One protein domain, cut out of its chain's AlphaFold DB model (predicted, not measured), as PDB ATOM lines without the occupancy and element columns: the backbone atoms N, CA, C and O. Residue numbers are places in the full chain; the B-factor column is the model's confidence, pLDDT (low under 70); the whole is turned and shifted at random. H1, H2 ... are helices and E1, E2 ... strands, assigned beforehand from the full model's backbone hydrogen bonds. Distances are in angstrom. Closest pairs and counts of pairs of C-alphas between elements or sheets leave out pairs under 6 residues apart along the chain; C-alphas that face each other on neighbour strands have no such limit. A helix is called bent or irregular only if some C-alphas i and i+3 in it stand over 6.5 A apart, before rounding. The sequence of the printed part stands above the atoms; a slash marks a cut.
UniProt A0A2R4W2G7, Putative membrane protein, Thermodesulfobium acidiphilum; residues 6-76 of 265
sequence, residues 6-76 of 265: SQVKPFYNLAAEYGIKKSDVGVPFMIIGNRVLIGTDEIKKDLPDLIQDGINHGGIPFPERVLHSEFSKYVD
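What this domain is: This is residues 6 to 76 of the 265 residues of the protein "Putative membrane protein" of Thermodesulfobium acidiphilum (UniProt A0A2R4W2G7). A small two-strand hairpin, E1 and E2, sits in the middle of an elongated model, with the long, kinked helix H2 along one side of it and a cluster of H1, H3 and H4 at the other end. In that cluster H4 packs on H1, and the stretch of residues 57 to 63 leads back from the far end of H2 to H3. The printed part has 71 residues, with four named helices and two named strands in the order H1 E1 E2 H2 H3 H4; the sheet has the order E1 - E2, antiparallel, and the class is mostly helix. The whole is only just compact, close to loose, with a radius of gyration of the C-alphas of 12.9 A, and the C-alphas span 40 by 25 by 20 A.

How they stand to each other: Begin at H1, residues 6 to 17, and look ahead to H4, residues 70 to 74: they touch, H1 with residues 10 to 14 alone, and the closest C-alphas, of Pro 10 and Phe 71, are 4.9 A apart. H1 and H3, residues 64 to 68, are close but not clearly touching, with the C-alphas of Leu 14 and Val 66 closest at 7.1 A. Next find the hairpin of E1, residues 29 to 32, and E2, residues 35 to 38, antiparallel at 159 degrees; N 30 and O 37 are within hydrogen-bond range at 2.9 A, and N 37 and O 30 at 2.8 A. H2, residues 40 to 56, has its closest C-alpha pair with E2 at Leu 37 and Ile 43, 5.6 A apart, and with E1 at Met 30 and Ile 43, 7.6 A apart. H1 and H2 are apart, and so are H2 and H3. Every O i to N i+4 pair is within hydrogen-bond range in H3, against 6 of 8 in H1, 11 of 13 in H2 and 0 of 1 in H4, where 2 of 2 O i to N i+3 pairs are within range.

Where its parts are: Find C-alpha 6 at (175.255, 169.629, 194.565); from there H1 runs 17.8 A to C-alpha 17, and it is irregular, but only just: C-alphas 7 and 10 are 6.7 A apart. E1 runs 10.2 A from Phe 29 to Ile 32, and E2 10.1 A from Arg 35 to Ile 38. H2 begins at C-alpha 40, (191.540, 171.942, 214.881), and runs 24.5 A; it has a kink of 37 degrees near residue 47 and is irregular, with C-alphas 45 and 48 7.0 A apart. H3 spans 6.4 A, and H4 spans 7.2 A and ends at C-alpha 74, (180.112, 160.369, 197.332).

The domain as a whole: The two C-alphas farthest apart, of Ser 6 and Asn 56, are 40.6 A apart. The printed part has no cut; the link from H1 to E1, 11 residues, is long. The mean pLDDT of the printed part is 85.1, and you will find it under 70 at residues 6 to 7 and 73 to 76.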
ATOM      1  N   SER A   6     175.644 171.042 194.603       61.62
ATOM      2  CA  SER A   6     175.255 169.629 194.565       61.62
ATOM      3  C   SER A   6     176.250 168.674 195.235       61.62
ATOM      4  O   SER A   6     175.826 167.634 195.722       61.62
ATOM      5  N   GLN A   7     177.546 169.006 195.277       62.56
ATOM      6  CA  GLN A   7     178.589 168.171 195.891       62.56
ATOM      7  C   GLN A   7     178.689 168.378 197.408       62.56
ATOM      8  O   GLN A   7     179.104 167.475 198.125       62.56
ATOM      9  N   VAL A   8     178.288 169.549 197.913       72.44
ATOM     10  CA  VAL A   8     178.398 169.895 199.345       72.44
ATOM     11  C   VAL A   8     177.095 169.612 200.100       72.44
ATOM     12  O   VAL A   8     177.091 169.408 201.312       72.44
ATOM     13  N   LYS A   9     175.963 169.552 199.390       82.25
ATOM     14  CA  LYS A   9     174.644 169.272 199.971       82.25
ATOM     15  C   LYS A   9     174.575 167.954 200.767       82.25
ATOM     16  O   LYS A   9     174.046 168.005 201.876       82.25
ATOM     17  N   PRO A  10     175.145 166.821 200.301       84.44
ATOM     18  CA  PRO A  10     175.152 165.578 201.079       84.44
ATOM     19  C   PRO A  10     175.903 165.715 202.409       84.44
ATOM     20  O   PRO A  10     175.469 165.175 203.422       84.44
ATOM     21  N   PHE A  11     176.989 166.495 202.431       85.38
ATOM     22  CA  PHE A  11     177.752 166.762 203.650       85.38
ATOM     23  C   PHE A  11     176.961 167.616 204.652       85.38
ATOM     24  O   PHE A  11     176.903 167.282 205.832       85.38
ATOM     25  N   TYR A  12     176.289 168.678 204.194       87.50
ATOM     26  CA  TYR A  12     175.426 169.485 205.068       87.50
ATOM     27  C   TYR A  12     174.231 168.696 205.612       87.50
ATOM     28  O   TYR A  12     173.841 168.910 206.758       87.50
ATOM     29  N   ASN A  13     173.670 167.781 204.818       88.19
ATOM     30  CA  ASN A  13     172.606 166.888 205.274       88.19
ATOM     31  C   ASN A  13     173.114 165.959 206.385       88.19
ATOM     32  O   ASN A  13     172.488 165.886 207.439       88.19
ATOM     33  N   LEU A  14     174.289 165.343 206.199       89.00
ATOM     34  CA  LEU A  14     174.929 164.526 207.233       89.00
ATOM     35  C   LEU A  14     175.194 165.339 208.511       89.00
ATOM     36  O   LEU A  14     174.905 164.875 209.608       89.00
ATOM     37  N   ALA A  15     175.695 166.569 208.396       89.31
ATOM     38  CA  ALA A  15     175.919 167.428 209.558       89.31
ATOM     39  C   ALA A  15     174.609 167.754 210.306       89.31
ATOM     40  O   ALA A  15     174.573 167.726 211.538       89.31
ATOM     41  N   ALA A  16     173.515 167.987 209.573       88.62
ATOM     42  CA  ALA A  16     172.195 168.223 210.155       88.62
ATOM     43  C   ALA A  16     171.647 166.993 210.901       88.62
ATOM     44  O   ALA A  16     170.986 167.153 211.925       88.62
ATOM     45  N   GLU A  17     171.968 165.772 210.459       89.25
ATOM     46  CA  GLU A  17     171.627 164.541 211.189       89.25
ATOM     47  C   GLU A  17     172.323 164.439 212.554       89.25
ATOM     48  O   GLU A  17     171.829 163.758 213.452       89.25
ATOM     49  N   TYR A  18     173.453 165.124 212.739       89.56
ATOM     50  CA  TYR A  18     174.130 165.281 214.029       89.56
ATOM     51  C   TYR A  18     173.699 166.552 214.784       89.56
ATOM     52  O   TYR A  18     174.274 166.886 215.817       89.56
ATOM     53  N   GLY A  19     172.674 167.255 214.296       89.81
ATOM     54  CA  GLY A  19     172.144 168.472 214.913       89.81
ATOM     55  C   GLY A  19     172.951 169.738 214.618       89.81
ATOM     56  O   GLY A  19     172.689 170.774 215.229       89.81
ATOM     57  N   ILE A  20     173.908 169.692 213.687       90.69
ATOM     58  CA  ILE A  20     174.743 170.842 213.325       90.69
ATOM     59  C   ILE A  20     174.041 171.671 212.246       90.69
ATOM     60  O   ILE A  20     173.659 171.164 211.189       90.69
ATOM     61  N   LYS A  21     173.874 172.974 212.491       89.00
ATOM     62  CA  LYS A  21     173.288 173.892 211.504       89.00
ATOM     63  C   LYS A  21     174.282 174.170 210.388       89.00
ATOM     64  O   LYS A  21     175.479 174.244 210.624       89.00
ATOM     65  N   LYS A  22     173.783 174.457 209.182       84.62
ATOM     66  CA  LYS A  22     174.616 174.791 208.010       84.62
ATOM     67  C   LYS A  22     175.626 175.925 208.274       84.62
ATOM     68  O   LYS A  22     176.711 175.886 207.710       84.62
ATOM     69  N   SER A  23     175.278 176.909 209.110       82.56
ATOM     70  CA  SER A  23     176.166 178.015 209.517       82.56
ATOM     71  C   SER A  23     177.329 177.581 210.406       82.56
ATOM     72  O   SER A  23     178.357 178.248 210.422       82.56
ATOM     73  N   ASP A  24     177.151 176.476 211.124       83.56
ATOM     74  CA  ASP A  24     178.049 176.004 212.176       83.56
ATOM     75  C   ASP A  24     178.927 174.847 211.663       83.56
ATOM     76  O   ASP A  24     179.797 174.340 212.365       83.56
ATOM     77  N   VAL A  25     178.720 174.429 210.409       85.38
ATOM     78  CA  VAL A  25     179.554 173.438 209.733       85.38
ATOM     79  C   VAL A  25     180.887 174.074 209.343       85.38
ATOM     80  O   VAL A  25     180.949 174.938 208.468       85.38
ATOM     81  N   GLY A  26     181.961 173.594 209.965       83.81
ATOM     82  CA  GLY A  26     183.341 173.986 209.684       83.81
ATOM     83  C   GLY A  26     184.217 172.810 209.254       83.81
ATOM     84  O   GLY A  26     183.777 171.663 209.223       83.81
ATOM     85  N   VAL A  27     185.478 173.100 208.929       81.94
ATOM     86  CA  VAL A  27     186.514 172.096 208.646       81.94
ATOM     87  C   VAL A  27     187.750 172.345 209.523       81.94
ATOM     88  O   VAL A  27     188.070 173.506 209.781       81.94
ATOM     89  N   PRO A  28     188.490 171.300 209.939       84.56
ATOM     90  CA  PRO A  28     188.165 169.873 209.804       84.56
ATOM     91  C   PRO A  28     186.902 169.468 210.589       84.56
ATOM     92  O   PRO A  28     186.657 169.995 211.665       84.56
ATOM     93  N   PHE A  29     186.108 168.544 210.042       89.19
ATOM     94  CA  PHE A  29     184.880 168.015 210.655       89.19
ATOM     95  C   PHE A  29     185.096 166.538 210.980       89.19
ATOM     96  O   PHE A  29     185.312 165.737 210.069       89.19
ATOM     97  N   MET A  30     185.084 166.175 212.259       89.62
ATOM     98  CA  MET A  30     185.393 164.822 212.720       89.62
ATOM     99  C   MET A  30     184.192 164.220 213.447       89.62
ATOM    100  O   MET A  30     183.638 164.837 214.349       89.62
ATOM    101  N   ILE A  31     183.811 163.001 213.066       90.81
ATOM    102  CA  ILE A  31     182.699 162.260 213.671       90.81
ATOM    103  C   ILE A  31     183.267 161.054 214.418       90.81
ATOM    104  O   ILE A  31     183.963 160.234 213.821       90.81
ATOM    105  N   ILE A  32     182.950 160.931 215.707       89.06
ATOM    106  CA  ILE A  32     183.346 159.798 216.556       89.06
ATOM    107  C   ILE A  32     182.108 159.274 217.276       89.06
ATOM    108  O   ILE A  32     181.555 159.928 218.164       89.06
ATOM    109  N   GLY A  33     181.645 158.091 216.860       86.88
ATOM    110  CA  GLY A  33     180.366 157.533 217.295       86.88
ATOM    111  C   GLY A  33     179.218 158.512 217.025       86.88
ATOM    112  O   GLY A  33     178.874 158.791 215.875       86.88
ATOM    113  N   ASN A  34     178.653 159.069 218.099       87.06
ATOM    114  CA  ASN A  34     177.549 160.031 218.040       87.06
ATOM    115  C   ASN A  34     177.969 161.497 218.251       87.06
ATOM    116  O   ASN A  34     177.104 162.371 218.244       87.06
ATOM    117  N   ARG A  35     179.262 161.780 218.460       89.12
ATOM    118  CA  ARG A  35     179.767 163.146 218.648       89.12
ATOM    119  C   ARG A  35     180.419 163.680 217.381       89.12
ATOM    120  O   ARG A  35     181.022 162.929 216.616       89.12
ATOM    121  N   VAL A  36     180.316 164.992 217.214       92.00
ATOM    122  CA  VAL A  36     180.978 165.755 216.159       92.00
ATOM    123  C   VAL A  36     181.923 166.747 216.819       92.00
ATOM    124  O   VAL A  36     181.506 167.432 217.746       92.00
ATOM    125  N   LEU A  37     183.157 166.815 216.329       92.06
ATOM    126  CA  LEU A  37     184.158 167.815 216.693       92.06
ATOM    127  C   LEU A  37     184.470 168.657 215.453       92.06
ATOM    128  O   LEU A  37     184.706 168.100 214.371       92.06
ATOM    129  N   ILE A  38     184.471 169.982 215.589       91.81
ATOM    130  CA  ILE A  38     184.602 170.914 214.469       91.81
ATOM    131  C   ILE A  38     185.780 171.860 214.709       91.81
ATOM    132  O   ILE A  38     185.804 172.684 215.616       91.81
ATOM    133  N   GLY A  39     186.756 171.798 213.811       86.44
ATOM    134  CA  GLY A  39     187.938 172.645 213.856       86.44
ATOM    135  C   GLY A  39     189.092 172.029 214.644       86.44
ATOM    136  O   GLY A  39     188.942 171.138 215.477       86.44
ATOM    137  N   THR A  40     190.296 172.508 214.346       85.25
ATOM    138  CA  THR A  40     191.540 171.942 214.881       85.25
ATOM    139  C   THR A  40     191.650 172.074 216.402       85.25
ATOM    140  O   THR A  40     192.204 171.182 217.041       85.25
ATOM    141  N   ASP A  41     191.141 173.163 216.982       86.69
ATOM    142  CA  ASP A  41     191.285 173.446 218.413       86.69
ATOM    143  C   ASP A  41     190.381 172.552 219.270       86.69
ATOM    144  O   ASP A  41     190.859 171.952 220.231       86.69
ATOM    145  N   GLU A  42     189.111 172.396 218.881       86.69
ATOM    146  CA  GLU A  42     188.165 171.487 219.544       86.69
ATOM    147  C   GLU A  42     188.650 170.039 219.449       86.69
ATOM    148  O   GLU A  42     188.735 169.342 220.457       86.69
ATOM    149  N   ILE A  43     189.082 169.609 218.255       92.44
ATOM    150  CA  ILE A  43     189.616 168.258 218.053       92.44
ATOM    151  C   ILE A  43     190.835 168.019 218.945       92.44
ATOM    152  O   ILE A  43     190.894 167.009 219.631       92.44
ATOM    153  N   LYS A  44     191.817 168.926 218.978       90.44
ATOM    154  CA  LYS A  44     193.013 168.735 219.818       90.44
ATOM    155  C   LYS A  44     192.687 168.655 221.304       90.44
ATOM    156  O   LYS A  44     193.386 167.948 222.027       90.44
ATOM    157  N   LYS A  45     191.680 169.405 221.744       93.56
ATOM    158  CA  LYS A  45     191.299 169.501 223.148       93.56
ATOM    159  C   LYS A  45     190.498 168.284 223.609       93.56
ATOM    160  O   LYS A  45     190.844 167.707 224.631       93.56
ATOM    161  N   ASP A  46     189.483 167.885 222.848       92.38
ATOM    162  CA  ASP A  46     188.458 166.947 223.324       92.38
ATOM    163  C   ASP A  46     188.672 165.510 222.806       92.38
ATOM    164  O   ASP A  46     188.159 164.548 223.382       92.38
ATOM    165  N   LEU A  47     189.454 165.325 221.732       93.94
ATOM    166  CA  LEU A  47     189.727 164.000 221.162       93.94
ATOM    167  C   LEU A  47     190.472 163.046 222.115       93.94
ATOM    168  O   LEU A  47     190.084 161.876 222.156       93.94
ATOM    169  N   PRO A  48     191.519 163.464 222.862       94.12
ATOM    170  CA  PRO A  48     192.242 162.553 223.752       94.12
ATOM    171  C   PRO A  48     191.335 161.915 224.809       94.12
ATOM    172  O   PRO A  48     191.385 160.700 225.007       94.12
ATOM    173  N   ASP A  49     190.457 162.716 225.417       93.50
ATOM    174  CA  ASP A  49     189.511 162.252 226.432       93.50
ATOM    175  C   ASP A  49     188.487 161.287 225.827       93.50
ATOM    176  O   ASP A  49     188.236 160.221 226.385       93.50
ATOM    177  N   LEU A  50     187.970 161.584 224.628       91.62
ATOM    178  CA  LEU A  50     187.043 160.691 223.924       91.62
ATOM    179  C   LEU A  50     187.665 159.333 223.593       91.62
ATOM    180  O   LEU A  50     186.993 158.310 223.713       91.62
ATOM    181  N   ILE A  51     188.936 159.300 223.187       91.69
ATOM    182  CA  ILE A  51     189.645 158.041 222.930       91.69
ATOM    183  C   ILE A  51     189.781 157.246 224.228       91.69
ATOM    184  O   ILE A  51     189.502 156.045 224.235       91.69
ATOM    185  N   GLN A  52     190.180 157.900 225.319       92.44
ATOM    186  CA  GLN A  52     190.366 157.231 226.602       92.44
ATOM    187  C   GLN A  52     189.043 156.696 227.158       92.44
ATOM    188  O   GLN A  52     188.985 155.548 227.602       92.44
ATOM    189  N   ASP A  53     187.969 157.479 227.059       91.56
ATOM    190  CA  ASP A  53     186.612 157.055 227.397       91.56
ATOM    191  C   ASP A  53     186.188 155.851 226.557       91.56
ATOM    192  O   ASP A  53     185.673 154.871 227.094       91.56
ATOM    193  N   GLY A  54     186.456 155.886 225.251       90.31
ATOM    194  CA  GLY A  54     186.214 154.771 224.347       90.31
ATOM    195  C   GLY A  54     186.925 153.496 224.790       90.31
ATOM    196  O   GLY A  54     186.289 152.455 224.924       90.31
ATOM    197  N   ILE A  55     188.227 153.574 225.070       93.44
ATOM    198  CA  ILE A  55     189.031 152.430 225.529       93.44
ATOM    199  C   ILE A  55     188.469 151.859 226.837       93.44
ATOM    200  O   ILE A  55     188.303 150.645 226.955       93.44
ATOM    201  N   ASN A  56     188.122 152.726 227.790       94.12
ATOM    202  CA  ASN A  56     187.604 152.321 229.096       94.12
ATOM    203  C   ASN A  56     186.227 151.633 229.013       94.12
ATOM    204  O   ASN A  56     185.899 150.829 229.884       94.12
ATOM    205  N   HIS A  57     185.439 151.909 227.969       91.94
ATOM    206  CA  HIS A  57     184.092 151.357 227.772       91.94
ATOM    207  C   HIS A  57     184.017 150.258 226.696       91.94
ATOM    208  O   HIS A  57     182.927 149.909 226.246       91.94
ATOM    209  N   GLY A  58     185.155 149.673 226.302       91.56
ATOM    210  CA  GLY A  58     185.193 148.551 225.351       91.56
ATOM    211  C   GLY A  58     185.157 148.957 223.874       91.56
ATOM    212  O   GLY A  58     184.929 148.115 223.008       91.56
ATOM    213  N   GLY A  59     185.417 150.229 223.581       89.88
ATOM    214  CA  GLY A  59     185.478 150.813 222.246       89.88
ATOM    215  C   GLY A  59     184.347 151.803 221.971       89.88
ATOM    216  O   GLY A  59     183.349 151.875 222.684       89.88
ATOM    217  N   ILE A  60     184.504 152.574 220.894       90.50
ATOM    218  CA  ILE A  60     183.446 153.434 220.356       90.50
ATOM    219  C   ILE A  60     182.888 152.734 219.115       90.50
ATOM    220  O   ILE A  60     183.676 152.389 218.228       90.50
ATOM    221  N   PRO A  61     181.567 152.503 219.026       86.75
ATOM    222  CA  PRO A  61     180.981 151.879 217.852       86.75
ATOM    223  C   PRO A  61     181.199 152.751 216.616       86.75
ATOM    224  O   PRO A  61     181.264 153.984 216.692       86.75
ATOM    225  N   PHE A  62     181.299 152.097 215.461       84.88
ATOM    226  CA  PHE A  62     181.429 152.797 214.192       84.88
ATOM    227  C   PHE A  62     180.206 153.709 213.974       84.88
ATOM    228  O   PHE A  62     179.089 153.303 214.302       84.88
ATOM    229  N   PRO A  63     180.369 154.933 213.439       85.69
ATOM    230  CA  PRO A  63     179.247 155.835 213.204       85.69
ATOM    231  C   PRO A  63     178.368 155.326 212.045       85.69
ATOM    232  O   PRO A  63     178.518 155.745 210.899       85.69
ATOM    233  N   GLU A  64     177.429 154.420 212.341       82.12
ATOM    234  CA  GLU A  64     176.527 153.788 211.357       82.12
ATOM    235  C   GLU A  64     175.758 154.813 210.518       82.12
ATOM    236  O   GLU A  64     175.541 154.621 209.323       82.12
ATOM    237  N   ARG A  65     175.416 155.956 211.124       83.75
ATOM    238  CA  ARG A  65     174.720 157.054 210.450       83.75
ATOM    239  C   ARG A  65     175.507 157.588 209.246       83.75
ATOM    240  O   ARG A  65     174.924 157.864 208.205       83.75
ATOM    241  N   VAL A  66     176.840 157.629 209.338       82.50
ATOM    242  CA  VAL A  66     177.717 158.023 208.224       82.50
ATOM    243  C   VAL A  66     177.698 156.971 207.118       82.50
ATOM    244  O   VAL A  66     177.573 157.339 205.953       82.50
ATOM    245  N   LEU A  67     177.766 155.680 207.461       76.31
ATOM    246  CA  LEU A  67     177.788 154.578 206.484       76.31
ATOM    247  C   LEU A  67     176.532 154.544 205.609       76.31
ATOM    248  O   LEU A  67     176.621 154.282 204.409       76.31
ATOM    249  N   HIS A  68     175.376 154.848 206.193       80.12
ATOM    250  CA  HIS A  68     174.089 154.835 205.496       80.12
ATOM    251  C   HIS A  68     173.683 156.188 204.895       80.12
ATOM    252  O   HIS A  68     172.662 156.266 204.211       80.12
ATOM    253  N   SER A  69     174.467 157.243 205.124       79.38
ATOM    254  CA  SER A  69     174.169 158.580 204.611       79.38
ATOM    255  C   SER A  69     174.338 158.680 203.092       79.38
ATOM    256  O   SER A  69     175.126 157.968 202.478       79.38
ATOM    257  N   GLU A  70     173.661 159.642 202.458       76.56
ATOM    258  CA  GLU A  70     173.923 159.968 201.046       76.56
ATOM    259  C   GLU A  70     175.369 160.424 200.807       76.56
ATOM    260  O   GLU A  70     175.878 160.291 199.694       76.56
ATOM    261  N   PHE A  71     176.041 160.930 201.845       75.25
ATOM    262  CA  PHE A  71     177.442 161.320 201.784       75.25
ATOM    263  C   PHE A  71     178.359 160.114 201.540       75.25
ATOM    264  O   PHE A  71     179.306 160.246 200.769       75.25
ATOM    265  N   SER A  72     178.056 158.922 202.079       72.12
ATOM    266  CA  SER A  72     178.897 157.730 201.861       72.12
ATOM    267  C   SER A  72     178.976 157.312 200.391       72.12
ATOM    268  O   SER A  72     180.028 156.864 199.949       72.12
ATOM    269  N   LYS A  73     177.920 157.561 199.604       68.75
ATOM    270  CA  LYS A  73     177.900 157.328 198.146       68.75
ATOM    271  C   LYS A  73     178.823 158.270 197.368       68.75
ATOM    272  O   LYS A  73     179.249 157.940 196.271       68.75
ATOM    273  N   TYR A  74     179.122 159.451 197.909       62.22
ATOM    274  CA  TYR A  74     180.112 160.369 197.332       62.22
ATOM    275  C   TYR A  74     181.538 160.065 197.809       62.22
ATOM    276  O   TYR A  74     182.491 160.454 197.140       62.22
ATOM    277  N   VAL A  75     181.686 159.333 198.918       62.28
ATOM    278  CA  VAL A  75     182.957 158.753 199.391       62.28
ATOM    279  C   VAL A  75     183.246 157.417 198.679       62.28
ATOM    280  O   VAL A  75     184.053 156.614 199.140       62.28
ATOM    281  N   ASP A  76     182.607 157.155 197.532       52.59
ATOM    282  CA  ASP A  76     182.924 155.991 196.711       52.59
ATOM    283  C   ASP A  76     184.395 156.056 196.274       52.59
ATOM    284  O   ASP A  76     184.833 156.974 195.576       52.59
TER     285      ASP A  76